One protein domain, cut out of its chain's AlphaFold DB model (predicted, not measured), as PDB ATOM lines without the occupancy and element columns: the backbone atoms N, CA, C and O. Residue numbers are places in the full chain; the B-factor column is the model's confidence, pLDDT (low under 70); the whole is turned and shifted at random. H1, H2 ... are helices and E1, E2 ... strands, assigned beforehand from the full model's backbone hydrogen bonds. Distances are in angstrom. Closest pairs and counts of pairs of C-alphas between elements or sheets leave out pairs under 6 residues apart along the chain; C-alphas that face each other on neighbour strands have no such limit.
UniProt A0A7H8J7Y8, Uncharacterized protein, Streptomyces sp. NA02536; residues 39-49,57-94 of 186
ATOM      1  N   GLU A  39      51.879 -26.636  15.244       88.12
ATOM      2  CA  GLU A  39      50.998 -25.483  15.137       88.12
ATOM      3  C   GLU A  39      51.256 -24.503  16.275       88.12
ATOM      4  O   GLU A  39      51.308 -24.865  17.453       88.12
ATOM      5  N   GLU A  40      51.363 -23.228  15.915       88.00
ATOM      6  CA  GLU A  40      51.400 -22.140  16.878       88.00
ATOM      7  C   GLU A  40      50.002 -21.890  17.443       88.00
ATOM      8  O   GLU A  40      49.062 -21.539  16.720       88.00
ATOM      9  N   LYS A  41      49.877 -22.017  18.760       88.81
ATOM     10  CA  LYS A  41      48.660 -21.701  19.503       88.81
ATOM     11  C   LYS A  41      48.964 -20.684  20.592       88.81
ATOM     12  O   LYS A  41      50.107 -20.506  21.013       88.81
ATOM     13  N   ILE A  42      47.932 -19.997  21.060       88.62
ATOM     14  CA  ILE A  42      48.049 -19.059  22.174       88.62
ATOM     15  C   ILE A  42      47.322 -19.638  23.379       88.62
ATOM     16  O   ILE A  42      46.111 -19.845  23.350       88.62
ATOM     17  N   LEU A  43      48.072 -19.861  24.455       88.69
ATOM     18  CA  LEU A  43      47.534 -20.171  25.768       88.69
ATOM     19  C   LEU A  43      47.197 -18.860  26.481       88.69
ATOM     20  O   LEU A  43      48.087 -18.077  26.819       88.69
ATOM     21  N   ARG A  44      45.915 -18.616  26.742       86.75
ATOM     22  CA  ARG A  44      45.459 -17.428  27.477       86.75
ATOM     23  C   ARG A  44      44.451 -17.799  28.550       86.75
ATOM     24  O   ARG A  44      43.813 -18.844  28.489       86.75
ATOM     25  N   ARG A  45      44.303 -16.940  29.557       84.56
ATOM     26  CA  ARG A  45      43.267 -17.120  30.578       84.56
ATOM     27  C   ARG A  45      41.898 -16.870  29.938       84.56
ATOM     28  O   ARG A  45      41.714 -15.857  29.266       84.56
ATOM     29  N   ARG A  46      40.943 -17.776  30.154       83.25
ATOM     30  CA  ARG A  46      39.543 -17.599  29.751       83.25
ATOM     31  C   ARG A  46      38.986 -16.334  30.396       83.25
ATOM     32  O   ARG A  46      39.269 -16.056  31.564       83.25
ATOM     33  N   GLN A  47      38.165 -15.590  29.658       73.75
ATOM     34  CA  GLN A  47      37.423 -14.470  30.235       73.75
ATOM     35  C   GLN A  47      36.410 -15.017  31.248       73.75
ATOM     36  O   GLN A  47      35.371 -15.563  30.880       73.75
ATOM     37  N   GLN A  48      36.734 -14.915  32.537       66.50
ATOM     38  CA  GLN A  48      35.828 -15.329  33.603       66.50
ATOM     39  C   GLN A  48      34.634 -14.373  33.659       66.50
ATOM     40  O   GLN A  48      34.794 -13.151  33.703       66.50
ATOM     41  N   ARG A  49      33.420 -14.930  33.681       60.50
ATOM     42  CA  ARG A  49      32.222 -14.157  34.019       60.50
ATOM     43  C   ARG A  49      32.304 -13.777  35.498       60.50
ATOM     44  O   ARG A  49      32.709 -14.581  36.336       60.50
ATOM     45  N   THR A  57      41.012 -26.008  43.356       78.06
ATOM     46  CA  THR A  57      41.252 -27.087  44.329       78.06
ATOM     47  C   THR A  57      42.247 -28.149  43.833       78.06
ATOM     48  O   THR A  57      42.420 -29.181  44.473       78.06
ATOM     49  N   GLY A  58      42.903 -27.925  42.688       81.69
ATOM     50  CA  GLY A  58      43.900 -28.834  42.121       81.69
ATOM     51  C   GLY A  58      44.406 -28.422  40.729       81.69
ATOM     52  O   GLY A  58      43.881 -27.475  40.134       81.69
ATOM     53  N   PRO A  59      45.399 -29.143  40.170       81.38
ATOM     54  CA  PRO A  59      46.048 -28.792  38.901       81.38
ATOM     55  C   PRO A  59      45.086 -28.733  37.707       81.38
ATOM     56  O   PRO A  59      45.150 -27.808  36.904       81.38
ATOM     57  N   ALA A  60      44.140 -29.673  37.620       82.69
ATOM     58  CA  ALA A  60      43.132 -29.692  36.558       82.69
ATOM     59  C   ALA A  60      42.187 -28.477  36.627       82.69
ATOM     60  O   ALA A  60      41.864 -27.878  35.604       82.69
ATOM     61  N   ALA A  61      41.798 -28.061  37.838       79.12
ATOM     62  CA  ALA A  61      40.973 -26.871  38.049       79.12
ATOM     63  C   ALA A  61      41.740 -25.576  37.724       79.12
ATOM     64  O   ALA A  61      41.154 -24.619  37.220       79.12
ATOM     65  N   ALA A  62      43.055 -25.547  37.965       79.38
ATOM     66  CA  ALA A  62      43.907 -24.436  37.556       79.38
ATOM     67  C   ALA A  62      44.037 -24.362  36.024       79.38
ATOM     68  O   ALA A  62      43.891 -23.281  35.456       79.38
ATOM     69  N   ALA A  63      44.231 -25.503  35.355       82.06
ATOM     70  CA  ALA A  63      44.314 -25.586  33.897       82.06
ATOM     71  C   ALA A  63      43.000 -25.187  33.202       82.06
ATOM     72  O   ALA A  63      43.036 -24.510  32.181       82.06
ATOM     73  N   ALA A  64      41.841 -25.513  33.785       82.44
ATOM     74  CA  ALA A  64      40.522 -25.167  33.240       82.44
ATOM     75  C   ALA A  64      40.265 -23.652  33.102       82.44
ATOM     76  O   ALA A  64      39.372 -23.235  32.360       82.44
ATOM     77  N   ARG A  65      41.051 -22.817  33.798       83.56
ATOM     78  CA  ARG A  65      41.014 -21.350  33.677       83.56
ATOM     79  C   ARG A  65      41.691 -20.842  32.412       83.56
ATOM     80  O   ARG A  65      41.548 -19.665  32.095       83.56
ATOM     81  N   TYR A  66      42.437 -21.689  31.718       85.25
ATOM     82  CA  TYR A  66      43.134 -21.346  30.494       85.25
ATOM     83  C   TYR A  66      42.455 -22.004  29.296       85.25
ATOM     84  O   TYR A  66      41.842 -23.066  29.386       85.25
ATOM     85  N   GLU A  67      42.547 -21.337  28.158       87.25
ATOM     86  CA  GLU A  67      42.175 -21.870  26.860       87.25
ATOM     87  C   GLU A  67      43.365 -21.788  25.915       87.25
ATOM     88  O   GLU A  67      44.177 -20.863  25.987       87.25
ATOM     89  N   VAL A  68      43.449 -22.780  25.035       87.00
ATOM     90  CA  VAL A  68      44.385 -22.806  23.918       87.00
ATOM     91  C   VAL A  68      43.592 -22.411  22.685       87.00
ATOM     92  O   VAL A  68      42.622 -23.084  22.339       87.00
ATOM     93  N   VAL A  69      43.978 -21.304  22.063       86.06
ATOM     94  CA  VAL A  69      43.307 -20.764  20.881       86.06
ATOM     95  C   VAL A  69      44.227 -20.895  19.682       86.06
ATOM     96  O   VAL A  69      45.411 -20.554  19.756       86.06
ATOM     97  N   ASP A  70      43.670 -21.378  18.577       83.88
ATOM     98  CA  ASP A  70      44.390 -21.485  17.318       83.88
ATOM     99  C   ASP A  70      44.671 -20.098  16.753       83.88
ATOM    100  O   ASP A  70      43.778 -19.253  16.653       83.88
ATOM    101  N   ARG A  71      45.921 -19.867  16.339       79.44
ATOM    102  CA  ARG A  71      46.323 -18.607  15.707       79.44
ATOM    103  C   ARG A  71      45.446 -18.270  14.497       79.44
ATOM    104  O   ARG A  71      45.134 -17.102  14.294       79.44
ATOM    105  N   SER A  72      45.054 -19.271  13.710       79.44
ATOM    106  CA  SER A  72      44.233 -19.108  12.501       79.44
ATOM    107  C   SER A  72      42.817 -18.598  12.779       79.44
ATOM    108  O   SER A  72      42.198 -18.035  11.882       79.44
ATOM    109  N   MET A  73      42.310 -18.757  14.005       81.06
ATOM    110  CA  MET A  73      40.993 -18.251  14.401       81.06
ATOM    111  C   MET A  73      41.022 -16.800  14.901       81.06
ATOM    112  O   MET A  73      39.965 -16.235  15.160       81.06
ATOM    113  N   LEU A  74      42.206 -16.198  15.061       78.94
ATOM    114  CA  LEU A  74      42.357 -14.836  15.570       78.94
ATOM    115  C   LEU A  74      42.591 -13.854  14.420       78.94
ATOM    116  O   LEU A  74      43.493 -14.036  13.601       78.94
ATOM    117  N   GLY A  75      41.833 -12.755  14.399       79.94
ATOM    118  CA  GLY A  75      42.169 -11.611  13.548       79.94
ATOM    119  C   GLY A  75      43.502 -10.970  13.967       79.94
ATOM    120  O   GLY A  75      43.937 -11.127  15.104       79.94
ATOM    121  N   LEU A  76      44.146 -10.193  13.088       77.88
ATOM    122  CA  LEU A  76      45.454  -9.555  13.359       77.88
ATOM    123  C   LEU A  76      45.505  -8.795  14.701       77.88
ATOM    124  O   LEU A  76      46.427  -8.988  15.493       77.88
ATOM    125  N   ALA A  77      44.488  -7.979  14.996       77.38
ATOM    126  CA  ALA A  77      44.410  -7.215  16.245       77.38
ATOM    127  C   ALA A  77      44.176  -8.105  17.487       77.38
ATOM    128  O   ALA A  77      44.714  -7.853  18.570       77.38
ATOM    129  N   GLU A  78      43.396  -9.178  17.341       74.31
ATOM    130  CA  GLU A  78      43.132 -10.147  18.411       74.31
ATOM    131  C   GLU A  78      44.346 -11.033  18.685       74.31
ATOM    132  O   GLU A  78      44.621 -11.382  19.832       74.31
ATOM    133  N   TYR A  79      45.110 -11.352  17.644       77.12
ATOM    134  CA  TYR A  79      46.381 -12.045  17.749       77.12
ATOM    135  C   TYR A  79      47.409 -11.196  18.495       77.12
ATOM    136  O   TYR A  79      48.019 -11.683  19.441       77.12
ATOM    137  N   GLU A  80      47.577  -9.916  18.145       77.56
ATOM    138  CA  GLU A  80      48.529  -9.045  18.844       77.56
ATOM    139  C   GLU A  80      48.183  -8.848  20.322       77.56
ATOM    140  O   GLU A  80      49.064  -8.899  21.183       77.56
ATOM    141  N   SER A  81      46.903  -8.642  20.633       75.50
ATOM    142  CA  SER A  81      46.432  -8.515  22.016       75.50
ATOM    143  C   SER A  81      46.571  -9.827  22.792       75.50
ATOM    144  O   SER A  81      47.070  -9.823  23.919       75.50
ATOM    145  N   SER A  82      46.229 -10.963  22.177       73.69
ATOM    146  CA  SER A  82      46.374 -12.289  22.789       73.69
ATOM    147  C   SER A  82      47.836 -12.709  22.940       73.69
ATOM    148  O   SER A  82      48.168 -13.374  23.911       73.69
ATOM    149  N   ARG A  83      48.734 -12.289  22.042       75.00
ATOM    150  CA  ARG A  83      50.183 -12.508  22.159       75.00
ATOM    151  C   ARG A  83      50.799 -11.665  23.276       75.00
ATOM    152  O   ARG A  83      51.729 -12.118  23.928       75.00
ATOM    153  N   LYS A  84      50.299 -10.444  23.500       80.31
ATOM    154  CA  LYS A  84      50.755  -9.571  24.598       80.31
ATOM    155  C   LYS A  84      50.242 -10.038  25.967       80.31
ATOM    156  O   LYS A  84      50.943  -9.863  26.956       80.31
ATOM    157  N   GLY A  85      49.036 -10.609  26.026       75.25
ATOM    158  CA  GLY A  85      48.389 -11.075  27.264       75.25
ATOM    159  C   GLY A  85      48.406 -12.592  27.500       75.25
ATOM    160  O   GLY A  85      47.856 -13.055  28.499       75.25
ATOM    161  N   GLY A  86      48.989 -13.370  26.591       81.69
ATOM    162  CA  GLY A  86      48.999 -14.833  26.597       81.69
ATOM    163  C   GLY A  86      50.381 -15.399  26.280       81.69
ATOM    164  O   GLY A  86      51.310 -14.673  25.942       81.69
ATOM    165  N   THR A  87      50.529 -16.714  26.418       85.31
ATOM    166  CA  THR A  87      51.780 -17.435  26.144       85.31
ATOM    167  C   THR A  87      51.678 -18.141  24.797       85.31
ATOM    168  O   THR A  87      50.731 -18.891  24.566       85.31
ATOM    169  N   LEU A  88      52.649 -17.912  23.910       84.75
ATOM    170  CA  LEU A  88      52.772 -18.680  22.673       84.75
ATOM    171  C   LEU A  88      53.197 -20.109  23.022       84.75
ATOM    172  O   LEU A  88      54.185 -20.309  23.727       84.75
ATOM    173  N   VAL A  89      52.454 -21.091  22.529       88.38
ATOM    174  CA  VAL A  89      52.740 -22.513  22.719       88.38
ATOM    175  C   VAL A  89      52.738 -23.211  21.367       88.38
ATOM    176  O   VAL A  89      51.931 -22.896  20.497       88.38
ATOM    177  N   ILE A  90      53.650 -24.160  21.185       87.69
ATOM    178  CA  ILE A  90      53.668 -25.028  20.008       87.69
ATOM    179  C   ILE A  90      52.937 -26.306  20.400       87.69
ATOM    180  O   ILE A  90      53.335 -26.988  21.345       87.69
ATOM    181  N   ALA A  91      51.850 -26.604  19.700       87.56
ATOM    182  CA  ALA A  91      51.101 -27.843  19.844       87.56
ATOM    183  C   ALA A  91      51.256 -28.681  18.575       87.56
ATOM    184  O   ALA A  91      51.531 -28.148  17.508       87.56
ATOM    185  N   THR A  92      51.066 -29.989  18.670       90.38
ATOM    186  CA  THR A  92      51.130 -30.894  17.517       90.38
ATOM    187  C   THR A  92      49.732 -31.364  17.158       90.38
ATOM    188  O   THR A  92      49.036 -31.922  18.013       90.38
ATOM    189  N   ARG A  93      49.318 -31.178  15.904       92.00
ATOM    190  CA  ARG A  93      48.104 -31.812  15.373       92.00
ATOM    191  C   ARG A  93      48.440 -33.036  14.531       92.00
ATOM    192  O   ARG A  93      49.547 -33.168  14.014       92.00
ATOM    193  N   ALA A  94      47.456 -33.909  14.348       92.75
ATOM    194  CA  ALA A  94      47.569 -34.995  13.385       92.75
ATOM    195  C   ALA A  94      47.638 -34.445  11.948       92.75
ATOM    196  O   ALA A  94      46.999 -33.435  11.626       92.75
TER     197      ALA A  94
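AT A GLANCE: This is residues 39 to 49 and 57 to 94 of the 186 residues of an uncharacterized protein of Streptomyces sp. NA02536 (UniProt A0A7H8J7Y8). A small, strongly twisted sheet of three strands has E1 in its middle, and one helix, H2, packs slantwise over one face of it; the other face bears no named helix. Residues 57 to 62, of which 59 to 62 belong to the short helix H1, stick out beyond the sheet and lengthen the outline. The printed part has 49 residues with two named helices and three named strands, in the order E1, H1, E2, H2, E3; the sheet runs E2, E1, E3, antiparallel throughout, and the class is mixed, helices and strands. The whole is only just loose, close to compact, with a radius of gyration of the C-alphas of 11.7 A, and flat, spanning 35 by 30 by 15 A.

HOW THE PARTS SIT: Start at E1, residues 39 to 45, the inner strand. Beside it find E2, residues 66 to 70, an edge strand, antiparallel at 149 degrees; look at N 42 and O 69, 2.9 A apart and within hydrogen-bond range. On the other side of E1 is the edge strand E3, residues 87 to 93, antiparallel at 133 degrees, with N 41 and O 89 within hydrogen-bond range at 2.8 A. H1, residues 59 to 63, is not on the sheet and is apart from E3. H2, residues 76 to 85, is on the sheet at a height over the sheet of 9.7 A, over E1 and only just over E2, on which 3 of its C-alphas fall. On the local plane it stands at 48 degrees to E1, slantwise to the strands; their closest C-alphas, those of Ile 42 and Arg 83, are 6.9 A apart. E2, H2 and E3 form a split strand-helix-strand unit, two strands running the same way with E1 between them in the sheet, and its crossover is right-handed. In H1 and H2 every O i to N i+4 pair is within hydrogen-bond range.

IN THESE COORDINATES: Find C-alpha 39 at (50.998, -25.483, 15.137); from there E1 runs 19.2 A to C-alpha 45. H1 covers 6.2 A from C-alpha 59 to C-alpha 63, and E2 13.2 A from C-alpha 66 to C-alpha 70. H2 begins at C-alpha 76, at (45.454, -9.555, 13.359), and runs 14.3 A to C-alpha 85. E3 runs 18.3 A from C-alpha 87 to C-alpha 93 at (48.104, -31.812, 15.373).

THE WHOLE: The two C-alphas farthest apart are those of Thr 57 and Leu 76, 35.8 A. Residues 50 to 56 are not printed, and C-alphas 49 and 57 are 18.8 A apart across the cut, which falls in the link from E1 to H1. The links H1 to E2, E2 to H2 and H2 to E3 are tight. The mean pLDDT of the printed part is 81.9; look for values under 70 at residues 48 to 49.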